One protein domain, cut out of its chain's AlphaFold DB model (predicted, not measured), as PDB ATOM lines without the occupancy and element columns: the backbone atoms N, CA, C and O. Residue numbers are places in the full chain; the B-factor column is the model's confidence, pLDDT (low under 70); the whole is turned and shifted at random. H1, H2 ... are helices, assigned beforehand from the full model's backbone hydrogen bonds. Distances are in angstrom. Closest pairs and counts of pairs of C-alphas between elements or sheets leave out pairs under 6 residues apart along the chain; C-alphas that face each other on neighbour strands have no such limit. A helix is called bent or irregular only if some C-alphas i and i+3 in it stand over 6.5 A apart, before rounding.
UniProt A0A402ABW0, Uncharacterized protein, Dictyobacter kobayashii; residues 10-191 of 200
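Overview. This is residues 10 to 191 of the 200 residues of an uncharacterized protein of Dictyobacter kobayashii (UniProt A0A402ABW0). Three helices, H1, H7 and H3, form a loose row, neighbours running opposite ways, and the long helix H2 crosses behind this row through the middle of the domain. H8 runs nearly antiparallel beside H2, while H4, then H5, pack on from H3, and short H6 sits by the first half of H2. The printed part has 182 residues with eight named helices, H1 to H8 in chain order, and no named strand; the class is all helix. It is compact, with a radius of gyration of the C-alphas of 16.3 A and spans of 44 by 38 by 29 A.

Along the chain. H1, the longest helix, covers residues 10 to 37 and 42.4 A, from C-alpha 10 at (134.673, 168.390, 155.168) to C-alpha 37 at (128.142, 164.797, 196.948). H2 is residues 44 to 66, 32.3 A. H3 is residues 76 to 88, 17.6 A, and H4 residues 93 to 106, 16.4 A. H4 is irregular, only just: C-alphas 95 and 98 are 6.51 A apart. H5 is residues 113 to 119, H6 residues 134 to 138, and H7 residues 146 to 156, 15.5 A. H8, residues 176 to 191, 22.1 A, ends with C-alpha 191 at (145.468, 153.413, 177.132).

Arrangement. H1 touches H2 with residues 28 to 35 alone, at a steep tilt of 55 degrees, opposite ways; the closest C-alphas, of Gln 32 and Gln 47, are 5.8 A apart. H1 and H7 only just touch, with 3 pairs of C-alphas within 8 A, the closest those of Phe 31 and Ala 148 at 6.2 A; they run opposite ways at a shallow tilt of 4 degrees. H7 and H3 only just touch, also with 3 pairs, closest at Phe 153 and Phe 78, 7.4 A, at a shallow tilt of 10 degrees, opposite ways. H3 touches H4, closest C-alphas Leu 81 and Phe 93, 5.8 A. H4 and H5 only just touch, with 3 pairs, closest C-alphas Val 105 and Thr 115, 7.5 A. H2 and H6 only just touch, with 3 pairs, closest C-alphas Leu 50 and Ile 135, 7.1 A. H8 is close to H2 but not clearly touching, closest C-alphas Phe 183 and Asn 56, 7.6 A, at a shallow tilt of 15 degrees, opposite ways. H1 and H3 are apart. In H2, H3, H5, H6, H7 and H8 every O i to N i+4 pair is within hydrogen-bond range; in H1 19 of 24 are, in H4 6 of 10.

Size, cuts and confidence. The C-alphas farthest apart, of Ser 41 and Ala 167, are 49.5 A apart. The printed part has no cut. The links H5 to H6 and H7 to H8 are long; in the latter, residues 160 to 161 pair with 173 to 174, parallel. Confidence is under 70 at residues 10 to 14, 37 to 38, 126 to 127 and 162 to 191.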
ATOM      1  N   PHE A  10     133.750 169.040 154.230       49.81
ATOM      2  CA  PHE A  10     134.673 168.390 155.168       49.81
ATOM      3  C   PHE A  10     135.311 169.375 156.164       49.81
ATOM      4  O   PHE A  10     135.323 169.115 157.365       49.81
ATOM      5  N   GLN A  11     135.771 170.548 155.705       54.09
ATOM      6  CA  GLN A  11     136.323 171.574 156.606       54.09
ATOM      7  C   GLN A  11     135.285 172.131 157.589       54.09
ATOM      8  O   GLN A  11     135.628 172.507 158.710       54.09
ATOM      9  N   ASN A  12     134.016 172.194 157.182       64.69
ATOM     10  CA  ASN A  12     132.935 172.652 158.047       64.69
ATOM     11  C   ASN A  12     132.634 171.600 159.129       64.69
ATOM     12  O   ASN A  12     132.505 171.943 160.299       64.69
ATOM     13  N   ILE A  13     132.635 170.314 158.770       65.94
ATOM     14  CA  ILE A  13     132.425 169.203 159.710       65.94
ATOM     15  C   ILE A  13     133.530 169.148 160.774       65.94
ATOM     16  O   ILE A  13     133.219 169.071 161.960       65.94
ATOM     17  N   GLU A  14     134.806 169.278 160.400       66.00
ATOM     18  CA  GLU A  14     135.911 169.314 161.376       66.00
ATOM     19  C   GLU A  14     135.761 170.453 162.397       66.00
ATOM     20  O   GLU A  14     136.033 170.275 163.589       66.00
ATOM     21  N   GLN A  15     135.286 171.623 161.959       72.62
ATOM     22  CA  GLN A  15     135.018 172.748 162.855       72.62
ATOM     23  C   GLN A  15     133.872 172.446 163.819       72.62
ATOM     24  O   GLN A  15     133.981 172.760 165.006       72.62
ATOM     25  N   VAL A  16     132.803 171.808 163.345       72.00
ATOM     26  CA  VAL A  16     131.680 171.387 164.192       72.00
ATOM     27  C   VAL A  16     132.120 170.366 165.225       72.00
ATOM     28  O   VAL A  16     131.796 170.522 166.402       72.00
ATOM     29  N   ILE A  17     132.900 169.368 164.808       72.31
ATOM     30  CA  ILE A  17     133.480 168.363 165.701       72.31
ATOM     31  C   ILE A  17     134.297 169.069 166.776       72.31
ATOM     32  O   ILE A  17     134.073 168.854 167.965       72.31
ATOM     33  N   LYS A  18     135.200 169.972 166.384       76.44
ATOM     34  CA  LYS A  18     136.029 170.716 167.332       76.44
ATOM     35  C   LYS A  18     135.187 171.529 168.322       76.44
ATOM     36  O   LYS A  18     135.424 171.450 169.523       76.44
ATOM     37  N   LEU A  19     134.183 172.265 167.841       81.12
ATOM     38  CA  LEU A  19     133.287 173.059 168.688       81.12
ATOM     39  C   LEU A  19     132.470 172.183 169.643       81.12
ATOM     40  O   LEU A  19     132.319 172.533 170.816       81.12
ATOM     41  N   PHE A  20     131.971 171.043 169.161       82.25
ATOM     42  CA  PHE A  20     131.312 170.044 169.994       82.25
ATOM     43  C   PHE A  20     132.256 169.548 171.084       82.25
ATOM     44  O   PHE A  20     131.888 169.585 172.251       82.25
ATOM     45  N   TYR A  21     133.482 169.155 170.738       77.81
ATOM     46  CA  TYR A  21     134.477 168.680 171.698       77.81
ATOM     47  C   TYR A  21     134.853 169.728 172.739       77.81
ATOM     48  O   TYR A  21     134.945 169.415 173.927       77.81
ATOM     49  N   ASP A  22     135.080 170.965 172.311       83.69
ATOM     50  CA  ASP A  22     135.443 172.054 173.211       83.69
ATOM     51  C   ASP A  22     134.297 172.335 174.189       83.69
ATOM     52  O   ASP A  22     134.529 172.467 175.395       83.69
ATOM     53  N   ARG A  23     133.046 172.314 173.713       85.69
ATOM     54  CA  ARG A  23     131.882 172.453 174.592       85.69
ATOM     55  C   ARG A  23     131.654 171.219 175.467       85.69
ATOM     56  O   ARG A  23     131.366 171.367 176.652       85.69
ATOM     57  N   PHE A  24     131.852 170.020 174.932       85.56
ATOM     58  CA  PHE A  24     131.727 168.754 175.648       85.56
ATOM     59  C   PHE A  24     132.703 168.680 176.823       85.56
ATOM     60  O   PHE A  24     132.318 168.254 177.907       85.56
ATOM     61  N   LYS A  25     133.941 169.168 176.666       84.19
ATOM     62  CA  LYS A  25     134.907 169.273 177.774       84.19
ATOM     63  C   LYS A  25     134.384 170.151 178.912       84.19
ATOM     64  O   LYS A  25     134.549 169.784 180.074       84.19
ATOM     65  N   VAL A  26     133.741 171.274 178.586       88.94
ATOM     66  CA  VAL A  26     133.145 172.189 179.574       88.94
ATOM     67  C   VAL A  26     131.966 171.533 180.290       88.94
ATOM     68  O   VAL A  26     131.915 171.553 181.518       88.94
ATOM     69  N   GLU A  27     131.041 170.916 179.549       89.38
ATOM     70  CA  GLU A  27     129.894 170.230 180.161       89.38
ATOM     71  C   GLU A  27     130.332 169.008 180.979       89.38
ATOM     72  O   GLU A  27     129.797 168.769 182.057       89.38
ATOM     73  N   ARG A  28     131.372 168.288 180.543       88.00
ATOM     74  CA  ARG A  28     131.983 167.193 181.305       88.00
ATOM     75  C   ARG A  28     132.571 167.673 182.624       88.00
ATOM     76  O   ARG A  28     132.319 167.048 183.648       88.00
ATOM     77  N   ALA A  29     133.328 168.769 182.611       87.88
ATOM     78  CA  ALA A  29     133.889 169.344 183.831       87.88
ATOM     79  C   ALA A  29     132.784 169.782 184.807       87.88
ATOM     80  O   ALA A  29     132.877 169.513 186.002       87.88
ATOM     81  N   ALA A  30     131.705 170.386 184.300       89.44
ATOM     82  CA  ALA A  30     130.537 170.716 185.116       89.44
ATOM     83  C   ALA A  30     129.855 169.453 185.680       89.44
ATOM     84  O   ALA A  30     129.511 169.415 186.857       89.44
ATOM     85  N   PHE A  31     129.720 168.397 184.873       89.44
ATOM     86  CA  PHE A  31     129.121 167.129 185.291       89.44
ATOM     87  C   PHE A  31     129.910 166.447 186.421       89.44
ATOM     88  O   PHE A  31     129.319 165.970 187.387       89.44
ATOM     89  N   GLN A  32     131.245 166.458 186.338       87.88
ATOM     90  CA  GLN A  32     132.144 165.874 187.345       87.88
ATOM     91  C   GLN A  32     131.939 166.469 188.742       87.88
ATOM     92  O   GLN A  32     131.967 165.738 189.732       87.88
ATOM     93  N   GLN A  33     131.671 167.777 188.835       85.75
ATOM     94  CA  GLN A  33     131.484 168.466 190.119       85.75
ATOM     95  C   GLN A  33     130.319 167.897 190.941       85.75
ATOM     96  O   GLN A  33     130.309 168.005 192.169       85.75
ATOM     97  N   HIS A  34     129.354 167.244 190.292       86.38
ATOM     98  CA  HIS A  34     128.220 166.638 190.978       86.38
ATOM     99  C   HIS A  34     128.570 165.344 191.730       86.38
ATOM    100  O   HIS A  34     127.837 164.971 192.645       86.38
ATOM    101  N   PHE A  35     129.700 164.693 191.433       82.62
ATOM    102  CA  PHE A  35     130.081 163.424 192.073       82.62
ATOM    103  C   PHE A  35     130.564 163.576 193.515       82.62
ATOM    104  O   PHE A  35     130.427 162.642 194.304       82.62
ATOM    105  N   LEU A  36     131.061 164.759 193.884       72.00
ATOM    106  CA  LEU A  36     131.577 165.042 195.228       72.00
ATOM    107  C   LEU A  36     130.528 164.830 196.331       72.00
ATOM    108  O   LEU A  36     130.880 164.503 197.460       72.00
ATOM    109  N   HIS A  37     129.243 164.973 196.000       68.38
ATOM    110  CA  HIS A  37     128.142 164.797 196.948       68.38
ATOM    111  C   HIS A  37     127.802 163.321 197.203       68.38
ATOM    112  O   HIS A  37     127.347 162.982 198.292       68.38
ATOM    113  N   GLY A  38     128.011 162.444 196.213       67.00
ATOM    114  CA  GLY A  38     127.661 161.019 196.283       67.00
ATOM    115  C   GLY A  38     128.843 160.085 196.559       67.00
ATOM    116  O   GLY A  38     128.634 158.922 196.892       67.00
ATOM    117  N   ALA A  39     130.077 160.574 196.418       74.12
ATOM    118  CA  ALA A  39     131.295 159.795 196.605       74.12
ATOM    119  C   ALA A  39     132.428 160.681 197.164       74.12
ATOM    120  O   ALA A  39     133.303 161.101 196.418       74.12
ATOM    121  N   PRO A  40     132.465 160.983 198.474       71.12
ATOM    122  CA  PRO A  40     133.417 161.950 199.039       71.12
ATOM    123  C   PRO A  40     134.895 161.527 198.934       71.12
ATOM    124  O   PRO A  40     135.780 162.369 199.050       71.12
ATOM    125  N   SER A  41     135.172 160.239 198.704       81.06
ATOM    126  CA  SER A  41     136.530 159.696 198.546       81.06
ATOM    127  C   SER A  41     136.988 159.574 197.089       81.06
ATOM    128  O   SER A  41     138.098 159.101 196.856       81.06
ATOM    129  N   ILE A  42     136.162 159.976 196.118       84.62
ATOM    130  CA  ILE A  42     136.480 159.825 194.695       84.62
ATOM    131  C   ILE A  42     137.597 160.780 194.266       84.62
ATOM    132  O   ILE A  42     137.502 162.004 194.417       84.62
ATOM    133  N   THR A  43     138.667 160.231 193.699       87.88
ATOM    134  CA  THR A  43     139.788 161.033 193.194       87.88
ATOM    135  C   THR A  43     139.387 161.800 191.931       87.88
ATOM    136  O   THR A  43     138.463 161.417 191.215       87.88
ATOM    137  N   VAL A  44     140.106 162.877 191.603       86.25
ATOM    138  CA  VAL A  44     139.850 163.657 190.375       86.25
ATOM    139  C   VAL A  44     139.968 162.784 189.117       86.25
ATOM    140  O   VAL A  44     139.154 162.905 188.206       86.25
ATOM    141  N   ALA A  45     140.931 161.858 189.090       86.88
ATOM    142  CA  ALA A  45     141.109 160.927 187.975       86.88
ATOM    143  C   ALA A  45     139.912 159.971 187.821       86.88
ATOM    144  O   ALA A  45     139.427 159.746 186.712       86.88
ATOM    145  N   GLU A  46     139.386 159.447 188.930       88.31
ATOM    146  CA  GLU A  46     138.191 158.597 188.920       88.31
ATOM    147  C   GLU A  46     136.936 159.371 188.513       88.31
ATOM    148  O   GLU A  46     136.136 158.858 187.731       88.31
ATOM    149  N   GLN A  47     136.779 160.620 188.969       87.88
ATOM    150  CA  GLN A  47     135.698 161.497 188.507       87.88
ATOM    151  C   GLN A  47     135.768 161.688 186.995       87.88
ATOM    152  O   GLN A  47     134.750 161.596 186.307       87.88
ATOM    153  N   GLU A  48     136.966 161.922 186.455       85.94
ATOM    154  CA  GLU A  48     137.145 162.085 185.020       85.94
ATOM    155  C   GLU A  48     136.802 160.821 184.239       85.94
ATOM    156  O   GLU A  48     136.074 160.893 183.239       85.94
ATOM    157  N   GLN A  49     137.274 159.672 184.714       86.12
ATOM    158  CA  GLN A  49     136.976 158.381 184.111       86.12
ATOM    159  C   GLN A  49     135.467 158.093 184.132       86.12
ATOM    160  O   GLN A  49     134.892 157.738 183.102       86.12
ATOM    161  N   LEU A  50     134.811 158.296 185.276       88.81
ATOM    162  CA  LEU A  50     133.389 158.015 185.469       88.81
ATOM    163  C   LEU A  50     132.495 158.966 184.669       88.81
ATOM    164  O   LEU A  50     131.579 158.514 183.985       88.81
ATOM    165  N   ALA A  51     132.790 160.271 184.686       90.00
ATOM    166  CA  ALA A  51     132.045 161.251 183.899       90.00
ATOM    167  C   ALA A  51     132.150 160.945 182.412       90.00
ATOM    168  O   ALA A  51     131.141 160.928 181.717       90.00
ATOM    169  N   SER A  52     133.359 160.670 181.925       86.00
ATOM    170  CA  SER A  52     133.556 160.370 180.510       86.00
ATOM    171  C   SER A  52     132.805 159.102 180.104       86.00
ATOM    172  O   SER A  52     132.135 159.092 179.078       86.00
ATOM    173  N   LEU A  53     132.835 158.060 180.937       87.62
ATOM    174  CA  LEU A  53     132.086 156.831 180.696       87.62
ATOM    175  C   LEU A  53     130.569 157.068 180.639       87.62
ATOM    176  O   LEU A  53     129.921 156.625 179.687       87.62
ATOM    177  N   ILE A  54     130.005 157.779 181.618       90.75
ATOM    178  CA  ILE A  54     128.563 158.060 181.669       90.75
ATOM    179  C   ILE A  54     128.153 158.930 180.479       90.75
ATOM    180  O   ILE A  54     127.173 158.623 179.805       90.75
ATOM    181  N   LEU A  55     128.917 159.979 180.176       90.50
ATOM    182  CA  LEU A  55     128.631 160.874 179.057       90.50
ATOM    183  C   LEU A  55     128.729 160.170 177.711       90.50
ATOM    184  O   LEU A  55     127.881 160.395 176.857       90.50
ATOM    185  N   ASN A  56     129.705 159.286 177.529       85.00
ATOM    186  CA  ASN A  56     129.842 158.507 176.302       85.00
ATOM    187  C   ASN A  56     128.641 157.578 176.086       85.00
ATOM    188  O   ASN A  56     128.090 157.520 174.985       85.00
ATOM    189  N   ARG A  57     128.179 156.902 177.147       89.62
ATOM    190  CA  ARG A  57     126.938 156.113 177.097       89.62
ATOM    191  C   ARG A  57     125.733 156.991 176.785       89.62
ATOM    192  O   ARG A  57     124.929 156.628 175.933       89.62
ATOM    193  N   LEU A  58     125.623 158.150 177.433       91.88
ATOM    194  CA  LEU A  58     124.529 159.087 177.190       91.88
ATOM    195  C   LEU A  58     124.536 159.621 175.761       91.88
ATOM    196  O   LEU A  58     123.478 159.627 175.155       91.88
ATOM    197  N   MET A  59     125.687 159.997 175.200       87.31
ATOM    198  CA  MET A  59     125.791 160.431 173.803       87.31
ATOM    199  C   MET A  59     125.313 159.340 172.846       87.31
ATOM    200  O   MET A  59     124.540 159.622 171.935       87.31
ATOM    201  N   PHE A  60     125.710 158.087 173.077       85.81
ATOM    202  CA  PHE A  60     125.262 156.973 172.243       85.81
ATOM    203  C   PHE A  60     123.752 156.741 172.353       85.81
ATOM    204  O   PHE A  60     123.063 156.586 171.351       85.81
ATOM    205  N   ILE A  61     123.206 156.767 173.566       89.56
ATOM    206  CA  ILE A  61     121.762 156.619 173.783       89.56
ATOM    207  C   ILE A  61     121.001 157.800 173.178       89.56
ATOM    208  O   ILE A  61     119.944 157.613 172.578       89.56
ATOM    209  N   TYR A  62     121.561 159.001 173.272       90.69
ATOM    210  CA  TYR A  62     120.995 160.199 172.678       90.69
ATOM    211  C   TYR A  62     120.964 160.103 171.144       90.69
ATOM    212  O   TYR A  62     119.965 160.433 170.508       90.69
ATOM    213  N   PHE A  63     122.018 159.557 170.540       85.94
ATOM    214  CA  PHE A  63     122.022 159.218 169.121       85.94
ATOM    215  C   PHE A  63     120.893 158.229 168.779       85.94
ATOM    216  O   PHE A  63     120.091 158.501 167.886       85.94
ATOM    217  N   LEU A  64     120.751 157.134 169.536       86.25
ATOM    218  CA  LEU A  64     119.705 156.129 169.304       86.25
ATOM    219  C   LEU A  64     118.283 156.690 169.411       86.25
ATOM    220  O   LEU A  64     117.441 156.345 168.580       86.25
ATOM    221  N   GLN A  65     117.989 157.541 170.406       90.75
ATOM    222  CA  GLN A  65     116.652 158.147 170.510       90.75
ATOM    223  C   GLN A  65     116.353 159.025 169.298       90.75
ATOM    224  O   GLN A  65     115.237 158.982 168.792       90.75
ATOM    225  N   LYS A  66     117.334 159.784 168.789       87.00
ATOM    226  CA  LYS A  66     117.118 160.655 167.625       87.00
ATOM    227  C   LYS A  66     116.871 159.849 166.347       87.00
ATOM    228  O   LYS A  66     116.167 160.339 165.475       87.00
ATOM    229  N   GLN A  67     117.347 158.604 166.290       83.12
ATOM    230  CA  GLN A  67     117.005 157.644 165.233       83.12
ATOM    231  C   GLN A  67     115.696 156.872 165.482       83.12
ATOM    232  O   GLN A  67     115.315 156.024 164.680       83.12
ATOM    233  N   GLY A  68     114.994 157.130 166.590       84.25
ATOM    234  CA  GLY A  68     113.739 156.455 166.933       84.25
ATOM    235  C   GLY A  68     113.909 155.033 167.479       84.25
ATOM    236  O   GLY A  68     112.920 154.317 167.633       84.25
ATOM    237  N   PHE A  69     115.132 154.613 167.819       85.88
ATOM    238  CA  PHE A  69     115.387 153.273 168.359       85.88
ATOM    239  C   PHE A  69     114.964 153.106 169.822       85.88
ATOM    240  O   PHE A  69     114.865 151.977 170.294       85.88
ATOM    241  N   LEU A  70     114.718 154.198 170.550       88.81
ATOM    242  CA  LEU A  70     114.258 154.142 171.938       88.81
ATOM    243  C   LEU A  70     112.752 154.363 171.997       88.81
ATOM    244  O   LEU A  70     112.289 155.497 172.084       88.81
ATOM    245  N   ASN A  71     111.993 153.271 171.910       88.62
ATOM    246  CA  ASN A  71     110.531 153.276 171.970       88.62
ATOM    247  C   ASN A  71     109.866 154.256 170.978       88.62
ATOM    248  O   ASN A  71     108.812 154.818 171.271       88.62
ATOM    249  N   SER A  72     110.507 154.500 169.827       88.69
ATOM    250  CA  SER A  72     110.080 155.490 168.824       88.69
ATOM    251  C   SER A  72     109.907 156.916 169.366       88.69
ATOM    252  O   SER A  72     109.191 157.722 168.773       88.69
ATOM    253  N   ASP A  73     110.583 157.241 170.468       90.69
ATOM    254  CA  ASP A  73     110.495 158.531 171.140       90.69
ATOM    255  C   ASP A  73     111.795 159.345 170.949       90.69
ATOM    256  O   ASP A  73     112.829 159.026 171.547       90.69
ATOM    257  N   PRO A  74     111.773 160.437 170.157       88.81
ATOM    258  CA  PRO A  74     112.947 161.282 169.929       88.81
ATOM    259  C   PRO A  74     113.361 162.110 171.155       88.81
ATOM    260  O   PRO A  74     114.432 162.732 171.142       88.81
ATOM    261  N   GLN A  75     112.540 162.132 172.208       92.75
ATOM    262  CA  GLN A  75     112.779 162.793 173.492       92.75
ATOM    263  C   GLN A  75     112.777 161.792 174.662       92.75
ATOM    264  O   GLN A  75     112.627 162.193 175.816       92.75
ATOM    265  N   TYR A  76     113.025 160.506 174.377       94.00
ATOM    266  CA  TYR A  76     112.946 159.401 175.338       94.00
ATOM    267  C   TYR A  76     113.614 159.693 176.686       94.00
ATOM    268  O   TYR A  76     112.972 159.588 177.729       94.00
ATOM    269  N   LEU A  77     114.888 160.104 176.693       94.88
ATOM    270  CA  LEU A  77     115.610 160.363 177.943       94.88
ATOM    271  C   LEU A  77     114.987 161.494 178.773       94.88
ATOM    272  O   LEU A  77     114.943 161.397 179.998       94.88
ATOM    273  N   PHE A  78     114.465 162.534 178.121       94.81
ATOM    274  CA  PHE A  78     113.795 163.642 178.799       94.81
ATOM    275  C   PHE A  78     112.443 163.211 179.382       94.81
ATOM    276  O   PHE A  78     112.149 163.493 180.544       94.81
ATOM    277  N   HIS A  79     111.636 162.465 178.621       95.06
ATOM    278  CA  HIS A  79     110.371 161.930 179.127       95.06
ATOM    279  C   HIS A  79     110.579 160.952 180.289       95.06
ATOM    280  O   HIS A  79     109.833 160.992 181.268       95.06
ATOM    281  N   GLN A  80     111.622 160.120 180.231       94.56
ATOM    282  CA  GLN A  80     111.961 159.183 181.303       94.56
ATOM    283  C   GLN A  80     112.504 159.883 182.550       94.56
ATOM    284  O   GLN A  80     112.205 159.459 183.669       94.56
ATOM    285  N   LEU A  81     113.234 160.989 182.381       94.75
ATOM    286  CA  LEU A  81     113.623 161.864 183.484       94.75
ATOM    287  C   LEU A  81     112.385 162.410 184.205       94.75
ATOM    288  O   LEU A  81     112.227 162.186 185.406       94.75
ATOM    289  N   GLN A  82     111.452 163.016 183.467       94.75
ATOM    290  CA  GLN A  82     110.207 163.535 184.042       94.75
ATOM    291  C   GLN A  82     109.355 162.438 184.693       94.75
ATOM    292  O   GLN A  82     108.782 162.638 185.766       94.75
ATOM    293  N   ALA A  83     109.253 161.266 184.061       93.31
ATOM    294  CA  ALA A  83     108.515 160.134 184.610       93.31
ATOM    295  C   ALA A  83     109.145 159.631 185.919       93.31
ATOM    296  O   ALA A  83     108.428 159.335 186.878       93.31
ATOM    297  N   THR A  84     110.477 159.585 185.987       93.25
ATOM    298  CA  THR A  84     111.209 159.180 187.193       93.25
ATOM    299  C   THR A  84     111.008 160.183 188.324       93.25
ATOM    300  O   THR A  84     110.645 159.772 189.428       93.25
ATOM    301  N   GLN A  85     111.122 161.482 188.034       93.19
ATOM    302  CA  GLN A  85     110.840 162.560 188.986       93.19
ATOM    303  C   GLN A  85     109.424 162.457 189.564       93.19
ATOM    304  O   GLN A  85     109.239 162.564 190.774       93.19
ATOM    305  N   ARG A  86     108.419 162.184 188.719       93.56
ATOM    306  CA  ARG A  86     107.021 162.023 189.159       93.56
ATOM    307  C   ARG A  86     106.793 160.769 190.002       93.56
ATOM    308  O   ARG A  86     105.967 160.798 190.908       93.56
ATOM    309  N   ARG A  87     107.469 159.662 189.681       91.44
ATOM    310  CA  ARG A  87     107.227 158.356 190.314       91.44
ATOM    311  C   ARG A  87     108.017 158.152 191.604       91.44
ATOM    312  O   ARG A  87     107.501 157.540 192.531       91.44
ATOM    313  N   ILE A  88     109.274 158.585 191.627       90.38
ATOM    314  CA  ILE A  88     110.240 158.264 192.693       90.38
ATOM    315  C   ILE A  88     110.687 159.532 193.438       90.38
ATOM    316  O   ILE A  88     111.047 159.455 194.611       90.38
ATOM    317  N   GLY A  89     110.621 160.694 192.787       91.19
ATOM    318  CA  GLY A  89     111.114 161.969 193.306       91.19
ATOM    319  C   GLY A  89     112.387 162.435 192.600       91.19
ATOM    320  O   GLY A  89     112.926 161.745 191.732       91.19
ATOM    321  N   SER A  90     112.849 163.627 192.971       90.81
ATOM    322  CA  SER A  90     114.007 164.288 192.364       90.81
ATOM    323  C   SER A  90     115.336 163.601 192.689       90.81
ATOM    324  O   SER A  90     115.487 162.964 193.734       90.81
ATOM    325  N   ASP A  91     116.314 163.791 191.804       90.94
ATOM    326  CA  ASP A  91     117.701 163.319 191.925       90.94
ATOM    327  C   ASP A  91     117.804 161.795 192.042       90.94
ATOM    328  O   ASP A  91     118.634 161.261 192.782       90.94
ATOM    329  N   LYS A  92     116.921 161.080 191.339       91.06
ATOM    330  CA  LYS A  92     116.889 159.608 191.284       91.06
ATOM    331  C   LYS A  92     117.030 159.062 189.876       91.06
ATOM    332  O   LYS A  92     117.103 157.842 189.710       91.06
ATOM    333  N   PHE A  93     117.114 159.922 188.862       93.38
ATOM    334  CA  PHE A  93     117.171 159.482 187.474       93.38
ATOM    335  C   PHE A  93     118.373 158.584 187.178       93.38
ATOM    336  O   PHE A  93     118.222 157.528 186.563       93.38
ATOM    337  N   TYR A  94     119.555 158.947 187.678       91.62
ATOM    338  CA  TYR A  94     120.756 158.147 187.461       91.62
ATOM    339  C   TYR A  94     120.664 156.754 188.092       91.62
ATOM    340  O   TYR A  94     120.778 155.741 187.403       91.62
ATOM    341  N   SER A  95     120.440 156.718 189.406       88.88
ATOM    342  CA  SER A  95     120.524 155.500 190.215       88.88
ATOM    343  C   SER A  95     119.391 154.513 189.933       88.88
ATOM    344  O   SER A  95     119.580 153.312 190.103       88.88
ATOM    345  N   THR A  96     118.228 154.994 189.482       88.12
ATOM    346  CA  THR A  96     117.052 154.137 189.258       88.12
ATOM    347  C   THR A  96     116.797 153.820 187.791       88.12
ATOM    348  O   THR A  96     116.471 152.680 187.468       88.12
ATOM    349  N   PHE A  97     116.947 154.799 186.896       92.12
ATOM    350  CA  PHE A  97     116.605 154.632 185.487       92.12
ATOM    351  C   PHE A  97     117.843 154.404 184.622       92.12
ATOM    352  O   PHE A  97     117.929 153.372 183.958       92.12
ATOM    353  N   LEU A  98     118.817 155.324 184.630       92.44
ATOM    354  CA  LEU A  98     119.977 155.225 183.733       92.44
ATOM    355  C   LEU A  98     120.849 154.008 184.037       92.44
ATOM    356  O   LEU A  98     121.273 153.331 183.106       92.44
ATOM    357  N   PHE A  99     121.081 153.697 185.313       89.50
ATOM    358  CA  PHE A  99     121.865 152.525 185.699       89.50
ATOM    359  C   PHE A  99     121.250 151.226 185.148       89.50
ATOM    360  O   PHE A  99     121.938 150.421 184.519       89.50
ATOM    361  N   ALA A 100     119.934 151.060 185.307       89.31
ATOM    362  CA  ALA A 100     119.200 149.923 184.760       89.31
ATOM    363  C   ALA A 100     119.166 149.941 183.220       89.31
ATOM    364  O   ALA A 100     119.368 148.904 182.590       89.31
ATOM    365  N   LEU A 101     118.988 151.111 182.595       90.69
ATOM    366  CA  LEU A 101     119.046 151.254 181.138       90.69
ATOM    367  C   LEU A 101     120.403 150.797 180.586       90.69
ATOM    368  O   LEU A 101     120.449 150.059 179.602       90.69
ATOM    369  N   PHE A 102     121.507 151.204 181.218       89.31
ATOM    370  CA  PHE A 102     122.851 150.840 180.777       89.31
ATOM    371  C   PHE A 102     123.085 149.335 180.901       89.31
ATOM    372  O   PHE A 102     123.488 148.703 179.928       89.31
ATOM    373  N   HIS A 103     122.819 148.754 182.069       85.69
ATOM    374  CA  HIS A 103     123.301 147.407 182.378       85.69
ATOM    375  C   HIS A 103     122.268 146.304 182.146       85.69
ATOM    376  O   HIS A 103     122.625 145.244 181.638       85.69
ATOM    377  N   GLU A 104     120.994 146.561 182.440       83.75
ATOM    378  CA  GLU A 104     119.933 145.550 182.348       83.75
ATOM    379  C   GLU A 104     119.194 145.584 181.008       83.75
ATOM    380  O   GLU A 104     118.647 144.571 180.580       83.75
ATOM    381  N   VAL A 105     119.182 146.731 180.318       85.44
ATOM    382  CA  VAL A 105     118.523 146.854 179.009       85.44
ATOM    383  C   VAL A 105     119.541 146.789 177.879       85.44
ATOM    384  O   VAL A 105     119.472 145.894 177.038       85.44
ATOM    385  N   LEU A 106     120.491 147.722 177.824       84.94
ATOM    386  CA  LEU A 106     121.427 147.825 176.701       84.94
ATOM    387  C   LEU A 106     122.572 146.808 176.795       84.94
ATOM    388  O   LEU A 106     122.999 146.278 175.768       84.94
ATOM    389  N   GLY A 107     123.025 146.514 178.017       79.88
ATOM    390  CA  GLY A 107     124.120 145.589 178.307       79.88
ATOM    391  C   GLY A 107     123.733 144.109 178.384       79.88
ATOM    392  O   GLY A 107     124.623 143.262 178.341       79.88
ATOM    393  N   LYS A 108     122.436 143.772 178.448       79.44
ATOM    394  CA  LYS A 108     121.956 142.391 178.609       79.44
ATOM    395  C   LYS A 108     120.925 142.008 177.546       79.44
ATOM    396  O   LYS A 108     119.950 142.724 177.316       79.44
ATOM    397  N   ALA A 109     121.152 140.865 176.896       74.06
ATOM    398  CA  ALA A 109     120.253 140.340 175.865       74.06
ATOM    399  C   ALA A 109     118.978 139.729 176.471       74.06
ATOM    400  O   ALA A 109     117.888 139.896 175.932       74.06
ATOM    401  N   GLU A 110     119.111 139.053 177.614       78.00
ATOM    402  CA  GLU A 110     117.992 138.473 178.356       78.00
ATOM    403  C   GLU A 110     117.316 139.529 179.230       78.00
ATOM    404  O   GLU A 110     117.896 140.010 180.207       78.00
ATOM    405  N   ARG A 111     116.073 139.873 178.886       80.19
ATOM    406  CA  ARG A 111     115.289 140.908 179.565       80.19
ATOM    407  C   ARG A 111     114.006 140.320 180.117       80.19
ATOM    408  O   ARG A 111     113.328 139.552 179.436       80.19
ATOM    409  N   SER A 112     113.667 140.715 181.337       81.00
ATOM    410  CA  SER A 112     112.392 140.337 181.940       81.00
ATOM    411  C   SER A 112     111.222 141.057 181.242       81.00
ATOM    412  O   SER A 112     111.407 142.175 180.739       81.00
ATOM    413  N   PRO A 113     110.017 140.462 181.203       80.75
ATOM    414  CA  PRO A 113     108.815 141.140 180.716       80.75
ATOM    415  C   PRO A 113     108.550 142.475 181.427       80.75
ATOM    416  O   PRO A 113     108.132 143.442 180.791       80.75
ATOM    417  N   GLU A 114     108.853 142.559 182.722       83.31
ATOM    418  CA  GLU A 114     108.715 143.765 183.541       83.31
ATOM    419  C   GLU A 114     109.662 144.876 183.067       83.31
ATOM    420  O   GLU A 114     109.268 146.040 182.970       83.31
ATOM    421  N   THR A 115     110.900 144.519 182.712       81.31
ATOM    422  CA  THR A 115     111.869 145.447 182.112       81.31
ATOM    423  C   THR A 115     111.365 145.959 180.762       81.31
ATOM    424  O   THR A 115     111.387 147.162 180.514       81.31
ATOM    425  N   LEU A 116     110.867 145.080 179.891       80.38
ATOM    426  CA  LEU A 116     110.342 145.496 178.585       80.38
ATOM    427  C   LEU A 116     109.108 146.398 178.720       80.38
ATOM    428  O   LEU A 116     108.975 147.360 177.969       80.38
ATOM    429  N   ALA A 117     108.243 146.144 179.703       83.94
ATOM    430  CA  ALA A 117     107.091 146.997 179.986       83.94
ATOM    431  C   ALA A 117     107.499 148.390 180.498       83.94
ATOM    432  O   ALA A 117     106.849 149.381 180.172       83.94
ATOM    433  N   LEU A 118     108.574 148.476 181.289       83.81
ATOM    434  CA  LEU A 118     109.047 149.736 181.860       83.81
ATOM    435  C   LEU A 118     109.807 150.611 180.852       83.81
ATOM    436  O   LEU A 118     109.646 151.831 180.856       83.81
ATOM    437  N   PHE A 119     110.650 150.001 180.019       85.88
ATOM    438  CA  PHE A 119     111.543 150.719 179.102       85.88
ATOM    439  C   PHE A 119     111.022 150.768 177.655       85.88
ATOM    440  O   PHE A 119     111.497 151.567 176.848       85.88
ATOM    441  N   GLY A 120     110.029 149.947 177.316       85.81
ATOM    442  CA  GLY A 120     109.485 149.853 175.966       85.81
ATOM    443  C   GLY A 120     110.415 149.124 174.994       85.81
ATOM    444  O   GLY A 120     111.285 148.336 175.377       85.81
ATOM    445  N   HIS A 121     110.211 149.373 173.700       81.88
ATOM    446  CA  HIS A 121     110.973 148.705 172.649       81.88
ATOM    447  C   HIS A 121     112.339 149.375 172.446       81.88
ATOM    448  O   HIS A 121     112.439 150.429 171.819       81.88
ATOM    449  N   ILE A 122     113.392 148.750 172.974       83.75
ATOM    450  CA  ILE A 122     114.783 149.215 172.878       83.75
ATOM    451  C   ILE A 122     115.642 148.082 172.305       83.75
ATOM    452  O   ILE A 122     115.526 146.956 172.787       83.75
ATOM    453  N   PRO A 123     116.526 148.309 171.320       77.06
ATOM    454  CA  PRO A 123     117.398 147.257 170.802       77.06
ATOM    455  C   PRO A 123     118.416 146.800 171.852       77.06
ATOM    456  O   PRO A 123     118.813 147.555 172.739       77.06
ATOM    457  N   TYR A 124     118.835 145.538 171.790       75.75
ATOM    458  CA  TYR A 124     120.044 145.103 172.494       75.75
ATOM    459  C   TYR A 124     121.243 145.516 171.658       75.75
ATOM    460  O   TYR A 124     121.283 145.237 170.462       75.75
ATOM    461  N   LEU A 125     122.195 146.198 172.283       70.94
ATOM    462  CA  LEU A 125     123.379 146.694 171.590       70.94
ATOM    463  C   LEU A 125     124.629 145.920 171.976       70.94
ATOM    464  O   LEU A 125     125.546 145.823 171.167       70.94
ATOM    465  N   GLY A 126     124.631 145.294 173.156       60.62
ATOM    466  CA  GLY A 126     125.784 144.552 173.639       60.62
ATOM    467  C   GLY A 126     127.064 145.387 173.633       60.62
ATOM    468  O   GLY A 126     127.063 146.601 173.430       60.62
ATOM    469  N   GLY A 127     128.190 144.725 173.870       65.94
ATOM    470  CA  GLY A 127     129.501 145.348 173.732       65.94
ATOM    471  C   GLY A 127     130.022 146.059 174.983       65.94
ATOM    472  O   GLY A 127     129.312 146.344 175.947       65.94
ATOM    473  N   SER A 128     131.326 146.332 174.946       70.12
ATOM    474  CA  SER A 128     132.124 146.832 176.072       70.12
ATOM    475  C   SER A 128     131.690 148.204 176.598       70.12
ATOM    476  O   SER A 128     132.054 148.558 177.721       70.12
ATOM    477  N   LEU A 129     130.912 148.964 175.818       77.38
ATOM    478  CA  LEU A 129     130.426 150.290 176.194       77.38
ATOM    479  C   LEU A 129     129.424 150.231 177.355       77.38
ATOM    480  O   LEU A 129     129.502 151.058 178.261       77.38
ATOM    481  N   PHE A 130     128.518 149.252 177.352       82.38
ATOM    482  CA  PHE A 130     127.445 149.114 178.348       82.38
ATOM    483  C   PHE A 130     127.759 148.100 179.455       82.38
ATOM    484  O   PHE A 130     126.998 147.953 180.415       82.38
ATOM    485  N   THR A 131     128.914 147.439 179.373       82.00
ATOM    486  CA  THR A 131     129.406 146.556 180.429       82.00
ATOM    487  C   THR A 131     129.704 147.346 181.700       82.00
ATOM    488  O   THR A 131     130.427 148.344 181.665       82.00
ATOM    489  N   LEU A 132     129.194 146.856 182.832       84.06
ATOM    490  CA  LEU A 132     129.487 147.402 184.156       84.06
ATOM    491  C   LEU A 132     130.993 147.369 184.436       84.06
ATOM    492  O   LEU A 132     131.601 146.292 184.486       84.06
ATOM    493  N   ARG A 133     131.589 148.547 184.638       85.50
ATOM    494  CA  ARG A 133     133.021 148.705 184.911       85.50
ATOM    495  C   ARG A 133     133.316 148.621 186.401       85.50
ATOM    496  O   ARG A 133     132.478 148.910 187.248       85.50
ATOM    497  N   GLU A 134     134.558 148.275 186.719       84.25
ATOM    498  CA  GLU A 134     135.034 148.178 188.098       84.25
ATOM    499  C   GLU A 134     134.873 149.493 188.872       84.25
ATOM    500  O   GLU A 134     134.388 149.466 189.998       84.25
ATOM    501  N   ILE A 135     135.162 150.645 188.257       84.12
ATOM    502  CA  ILE A 135     134.958 151.957 188.894       84.12
ATOM    503  C   ILE A 135     133.499 152.199 189.312       84.12
ATOM    504  O   ILE A 135     133.242 152.765 190.365       84.12
ATOM    505  N   GLU A 136     132.526 151.714 188.540       84.69
ATOM    506  CA  GLU A 136     131.102 151.865 188.868       84.69
ATOM    507  C   GLU A 136     130.713 150.991 190.068       84.69
ATOM    508  O   GLU A 136     129.863 151.372 190.870       84.69
ATOM    509  N   ARG A 137     131.387 149.844 190.248       85.44
ATOM    510  CA  ARG A 137     131.210 148.972 191.421       85.44
ATOM    511  C   ARG A 137     131.814 149.558 192.694       85.44
ATOM    512  O   ARG A 137     131.335 149.231 193.774       85.44
ATOM    513  N   HIS A 138     132.842 150.396 192.573       84.94
ATOM    514  CA  HIS A 138     133.455 151.086 193.712       84.94
ATOM    515  C   HIS A 138     132.547 152.189 194.275       84.94
ATOM    516  O   HIS A 138     132.599 152.475 195.469       84.94
ATOM    517  N   TYR A 139     131.663 152.756 193.444       84.06
ATOM    518  CA  TYR A 139     130.748 153.834 193.825       84.06
ATOM    519  C   TYR A 139     129.273 153.459 193.576       84.06
ATOM    520  O   TYR A 139     128.580 154.142 192.819       84.06
ATOM    521  N   PRO A 140     128.736 152.406 194.227       80.00
ATOM    522  CA  PRO A 140     127.378 151.917 193.966       80.00
ATOM    523  C   PRO A 140     126.286 152.879 194.458       80.00
ATOM    524  O   PRO A 140     125.147 152.806 194.010       80.00
ATOM    525  N   GLN A 141     126.627 153.783 195.383       78.75
ATOM    526  CA  GLN A 141     125.724 154.820 195.894       78.75
ATOM    527  C   GLN A 141     125.879 156.159 195.165       78.75
ATOM    528  O   GLN A 141     125.358 157.171 195.635       78.75
ATOM    529  N   LEU A 142     126.587 156.185 194.028       84.38
ATOM    530  CA  LEU A 142     126.729 157.399 193.239       84.38
ATOM    531  C   LEU A 142     125.345 157.937 192.877       84.38
ATOM    532  O   LEU A 142     124.562 157.289 192.180       84.38
ATOM    533  N   ASN A 143     125.071 159.151 193.337       85.44
ATOM    534  CA  ASN A 143     123.866 159.875 192.991       85.44
ATOM    535  C   ASN A 143     124.248 161.155 192.260       85.44
ATOM    536  O   ASN A 143     125.108 161.905 192.720       85.44
ATOM    537  N   ILE A 144     123.608 161.387 191.121       90.75
ATOM    538  CA  ILE A 144     123.855 162.546 190.269       90.75
ATOM    539  C   ILE A 144     122.542 163.325 190.205       90.75
ATOM    540  O   ILE A 144     121.521 162.706 189.891       90.75
ATOM    541  N   PRO A 145     122.544 164.637 190.503       92.69
ATOM    542  CA  PRO A 145     121.337 165.445 190.461       92.69
ATOM    543  C   PRO A 145     120.696 165.456 189.078       92.69
ATOM    544  O   PRO A 145     121.392 165.487 188.059       92.69
ATOM    545  N   ASP A 146     119.370 165.516 189.046       93.25
ATOM    546  CA  ASP A 146     118.595 165.509 187.804       93.25
ATOM    547  C   ASP A 146     118.945 166.714 186.914       93.25
ATOM    548  O   ASP A 146     119.078 166.580 185.696       93.25
ATOM    549  N   LEU A 147     119.221 167.867 187.538       92.81
ATOM    550  CA  LEU A 147     119.646 169.105 186.873       92.81
ATOM    551  C   LEU A 147     120.890 168.914 185.989       92.81
ATOM    552  O   LEU A 147     121.031 169.572 184.955       92.81
ATOM    553  N   ALA A 148     121.796 168.007 186.370       93.25
ATOM    554  CA  ALA A 148     122.981 167.709 185.575       93.25
ATOM    555  C   ALA A 148     122.595 167.081 184.225       93.25
ATOM    556  O   ALA A 148     123.179 167.416 183.195       93.25
ATOM    557  N   PHE A 149     121.575 166.219 184.212       94.12
ATOM    558  CA  PHE A 149     121.059 165.598 182.992       94.12
ATOM    559  C   PHE A 149     120.235 166.572 182.157       94.12
ATOM    560  O   PHE A 149     120.402 166.598 180.943       94.12
ATOM    561  N   GLU A 150     119.415 167.421 182.780       93.50
ATOM    562  CA  GLU A 150     118.665 168.470 182.069       93.50
ATOM    563  C   GLU A 150     119.604 169.387 181.279       93.50
ATOM    564  O   GLU A 150     119.389 169.643 180.093       93.50
ATOM    565  N   ARG A 151     120.702 169.815 181.914       93.50
ATOM    566  CA  ARG A 151     121.736 170.634 181.275       93.50
ATOM    567  C   ARG A 151     122.427 169.905 180.119       93.50
ATOM    568  O   ARG A 151     122.651 170.510 179.072       93.50
ATOM    569  N   LEU A 152     122.744 168.620 180.287       92.56
ATOM    570  CA  LEU A 152     123.344 167.807 179.225       92.56
ATOM    571  C   LEU A 152     122.395 167.594 178.047       92.56
ATOM    572  O   LEU A 152     122.823 167.695 176.902       92.56
ATOM    573  N   PHE A 153     121.114 167.330 178.303       93.44
ATOM    574  CA  PHE A 153     120.122 167.148 177.245       93.44
ATOM    575  C   PHE A 153     119.911 168.440 176.463       93.44
ATOM    576  O   PHE A 153     119.924 168.400 175.234       93.44
ATOM    577  N   ALA A 154     119.844 169.584 177.152       91.69
ATOM    578  CA  ALA A 154     119.804 170.891 176.504       91.69
ATOM    579  C   ALA A 154     121.044 171.139 175.628       91.69
ATOM    580  O   ALA A 154     120.915 171.679 174.533       91.69
ATOM    581  N   PHE A 155     122.235 170.720 176.073       90.12
ATOM    582  CA  PHE A 155     123.451 170.768 175.258       90.12
ATOM    583  C   PHE A 155     123.365 169.848 174.030       90.12
ATOM    584  O   PHE A 155     123.678 170.284 172.924       90.12
ATOM    585  N   PHE A 156     122.914 168.603 174.189       89.38
ATOM    586  CA  PHE A 156     122.783 167.654 173.081       89.38
ATOM    587  C   PHE A 156     121.733 168.071 172.042       89.38
ATOM    588  O   PHE A 156     121.922 167.789 170.856       89.38
ATOM    589  N   ASP A 157     120.676 168.782 172.447       87.50
ATOM    590  CA  ASP A 157     119.667 169.344 171.538       87.50
ATOM    591  C   ASP A 157     120.208 170.492 170.661       87.50
ATOM    592  O   ASP A 157     119.601 170.816 169.638       87.50
ATOM    593  N   LEU A 158     121.366 171.084 170.995       85.75
ATOM    594  CA  LEU A 158     122.027 172.080 170.135       85.75
ATOM    595  C   LEU A 158     122.604 171.464 168.850       85.75
ATOM    596  O   LEU A 158     122.932 172.200 167.914       85.75
ATOM    597  N   TYR A 159     122.732 170.137 168.798       81.56
ATOM    598  CA  TYR A 159     123.331 169.405 167.687       81.56
ATOM    599  C   TYR A 159     122.311 168.492 167.006       81.56
ATOM    600  O   TYR A 159     121.405 167.932 167.628       81.56
ATOM    601  N   ARG A 160     122.460 168.336 165.692       76.44
ATOM    602  CA  ARG A 160     121.696 167.392 164.880       76.44
ATOM    603  C   ARG A 160     122.459 166.078 164.788       76.44
ATOM    604  O   ARG A 160     123.623 166.056 164.406       76.44
ATOM    605  N   TRP A 161     121.773 164.990 165.111       77.56
ATOM    606  CA  TRP A 161     122.324 163.640 165.147       77.56
ATOM    607  C   TRP A 161     121.890 162.909 163.875       77.56
ATOM    608  O   TRP A 161     120.728 162.520 163.758       77.56
ATOM    609  N   TYR A 162     122.794 162.770 162.911       67.31
ATOM    610  CA  TYR A 162     122.540 162.124 161.622       67.31
ATOM    611  C   TYR A 162     123.199 160.746 161.571       67.31
ATOM    612  O   TYR A 162     124.230 160.545 162.198       67.31
ATOM    613  N   VAL A 163     122.613 159.798 160.834       59.34
ATOM    614  CA  VAL A 163     123.249 158.492 160.557       59.34
ATOM    615  C   VAL A 163     124.226 158.608 159.394       59.34
ATOM    616  O   VAL A 163     125.316 158.058 159.469       59.34
ATOM    617  N   ASP A 164     123.852 159.384 158.379       56.78
ATOM    618  CA  ASP A 164     124.632 159.604 157.165       56.78
ATOM    619  C   ASP A 164     125.020 161.079 157.029       56.78
ATOM    620  O   ASP A 164     124.389 161.963 157.612       56.78
ATOM    621  N   GLU A 165     126.043 161.360 156.227       55.34
ATOM    622  CA  GLU A 165     126.430 162.728 155.891       55.34
ATOM    623  C   GLU A 165     125.289 163.400 155.096       55.34
ATOM    624  O   GLU A 165     124.925 162.929 154.012       55.34
ATOM    625  N   PRO A 166     124.643 164.460 155.619       52.38
ATOM    626  CA  PRO A 166     123.527 165.073 154.918       52.38
ATOM    627  C   PRO A 166     124.023 165.767 153.650       52.38
ATOM    628  O   PRO A 166     125.080 166.391 153.628       52.38
ATOM    629  N   ALA A 167     123.205 165.746 152.597       53.16
ATOM    630  CA  ALA A 167     123.515 166.361 151.302       53.16
ATOM    631  C   ALA A 167     123.602 167.912 151.322       53.16
ATOM    632  O   ALA A 167     123.584 168.543 150.265       53.16
ATOM    633  N   GLY A 168     123.659 168.551 152.497       55.44
ATOM    634  CA  GLY A 168     123.554 170.000 152.677       55.44
ATOM    635  C   GLY A 168     124.518 170.581 153.715       55.44
ATOM    636  O   GLY A 168     125.074 169.884 154.556       55.44
ATOM    637  N   GLN A 169     124.697 171.905 153.663       51.69
ATOM    638  CA  GLN A 169     125.588 172.671 154.543       51.69
ATOM    639  C   GLN A 169     124.924 173.012 155.889       51.69
ATOM    640  O   GLN A 169     124.705 174.185 156.208       51.69
ATOM    641  N   GLU A 170     124.577 172.009 156.691       55.72
ATOM    642  CA  GLU A 170     124.133 172.257 158.067       55.72
ATOM    643  C   GLU A 170     125.328 172.421 159.016       55.72
ATOM    644  O   GLU A 170     126.334 171.724 158.916       55.72
ATOM    645  N   LYS A 171     125.230 173.380 159.944       54.66
ATOM    646  CA  LYS A 171     126.363 173.832 160.767       54.66
ATOM    647  C   LYS A 171     126.547 173.089 162.093       54.66
ATOM    648  O   LYS A 171     127.493 173.408 162.788       54.66
ATOM    649  N   ASN A 172     125.706 172.111 162.449       59.56
ATOM    650  CA  ASN A 172     125.773 171.413 163.747       59.56
ATOM    651  C   ASN A 172     125.497 169.898 163.598       59.56
ATOM    652  O   ASN A 172     124.495 169.406 164.110       59.56
ATOM    653  N   LEU A 173     126.344 169.166 162.874       69.12
ATOM    654  CA  LEU A 173     126.168 167.748 162.530       69.12
ATOM    655  C   LEU A 173     127.003 166.798 163.409       69.12
ATOM    656  O   LEU A 173     128.204 167.005 163.568       69.12
ATOM    657  N   LEU A 174     126.379 165.736 163.927       66.44
ATOM    658  CA  LEU A 174     127.022 164.606 164.611       66.44
ATOM    659  C   LEU A 174     126.653 163.297 163.901       66.44
ATOM    660  O   LEU A 174     125.473 162.949 163.858       66.44
ATOM    661  N   THR A 175     127.648 162.582 163.366       64.56
ATOM    662  CA  THR A 175     127.491 161.294 162.659       64.56
ATOM    663  C   THR A 175     128.065 160.119 163.467       64.56
ATOM    664  O   THR A 175     128.817 160.346 164.425       64.56
ATOM    665  N   PRO A 176     127.759 158.853 163.116       63.16
ATOM    666  CA  PRO A 176     128.328 157.681 163.777       63.16
ATOM    667  C   PRO A 176     129.854 157.642 163.695       63.16
ATOM    668  O   PRO A 176     130.486 157.241 164.667       63.16
ATOM    669  N   ASP A 177     130.450 158.120 162.600       59.56
ATOM    670  CA  ASP A 177     131.907 158.221 162.446       59.56
ATOM    671  C   ASP A 177     132.517 159.237 163.414       59.56
ATOM    672  O   ASP A 177     133.559 158.981 164.014       59.56
ATOM    673  N   VAL A 178     131.839 160.368 163.641       62.62
ATOM    674  CA  VAL A 178     132.249 161.358 164.650       62.62
ATOM    675  C   VAL A 178     132.155 160.768 166.049       62.62
ATOM    676  O   VAL A 178     133.068 160.954 166.853       62.62
ATOM    677  N   LEU A 179     131.089 160.018 166.335       65.19
ATOM    678  CA  LEU A 179     130.961 159.291 167.594       65.19
ATOM    679  C   LEU A 179     132.074 158.249 167.730       65.19
ATOM    680  O   LEU A 179     132.711 158.199 168.777       65.19
ATOM    681  N   GLY A 180     132.363 157.485 166.677       63.72
ATOM    682  CA  GLY A 180     133.462 156.522 166.610       63.72
ATOM    683  C   GLY A 180     134.814 157.172 166.887       63.72
ATOM    684  O   GLY A 180     135.543 156.709 167.758       63.72
ATOM    685  N   TYR A 181     135.102 158.311 166.260       61.53
ATOM    686  CA  TYR A 181     136.308 159.094 166.516       61.53
ATOM    687  C   TYR A 181     136.368 159.617 167.964       61.53
ATOM    688  O   TYR A 181     137.429 159.584 168.588       61.53
ATOM    689  N   ILE A 182     135.233 160.044 168.538       61.59
ATOM    690  CA  ILE A 182     135.109 160.379 169.971       61.59
ATOM    691  C   ILE A 182     135.432 159.186 170.861       61.59
ATOM    692  O   ILE A 182     136.204 159.321 171.817       61.59
ATOM    693  N   PHE A 183     134.905 158.012 170.532       58.97
ATOM    694  CA  PHE A 183     135.201 156.782 171.253       58.97
ATOM    695  C   PHE A 183     136.677 156.389 171.140       58.97
ATOM    696  O   PHE A 183     137.297 156.088 172.159       58.97
ATOM    697  N   GLU A 184     137.261 156.433 169.944       62.06
ATOM    698  CA  GLU A 184     138.648 156.041 169.689       62.06
ATOM    699  C   GLU A 184     139.652 156.975 170.363       62.06
ATOM    700  O   GLU A 184     140.555 156.500 171.054       62.06
ATOM    701  N   GLN A 185     139.491 158.298 170.233       57.00
ATOM    702  CA  GLN A 185     140.363 159.260 170.916       57.00
ATOM    703  C   GLN A 185     140.291 159.092 172.436       57.00
ATOM    704  O   GLN A 185     141.315 159.152 173.117       57.00
ATOM    705  N   TYR A 186     139.100 158.816 172.974       52.53
ATOM    706  CA  TYR A 186     138.928 158.576 174.402       52.53
ATOM    707  C   TYR A 186     139.591 157.269 174.864       52.53
ATOM    708  O   TYR A 186     140.338 157.274 175.845       52.53
ATOM    709  N   VAL A 187     139.371 156.154 174.160       51.72
ATOM    710  CA  VAL A 187     139.998 154.858 174.482       51.72
ATOM    711  C   VAL A 187     141.522 154.952 174.384       51.72
ATOM    712  O   VAL A 187     142.220 154.477 175.281       51.72
ATOM    713  N   ASN A 188     142.036 155.632 173.359       50.22
ATOM    714  CA  ASN A 188     143.471 155.832 173.174       50.22
ATOM    715  C   ASN A 188     144.081 156.716 174.273       50.22
ATOM    716  O   ASN A 188     145.183 156.424 174.735       50.22
ATOM    717  N   GLN A 189     143.374 157.740 174.765       50.53
ATOM    718  CA  GLN A 189     143.833 158.535 175.915       50.53
ATOM    719  C   GLN A 189     143.869 157.726 177.220       50.53
ATOM    720  O   GLN A 189     144.793 157.895 178.014       50.53
ATOM    721  N   GLN A 190     142.920 156.811 177.431       45.84
ATOM    722  CA  GLN A 190     142.914 155.921 178.601       45.84
ATOM    723  C   GLN A 190     144.020 154.852 178.527       45.84
ATOM    724  O   GLN A 190     144.601 154.497 179.551       45.84
ATOM    725  N   GLN A 191     144.362 154.363 177.328       42.84
ATOM    726  CA  GLN A 191     145.468 153.413 177.132       42.84
ATOM    727  C   GLN A 191     146.849 154.082 177.205       42.84
ATOM    728  O   GLN A 191     147.780 153.496 177.753       42.84
TER     729      GLN A 191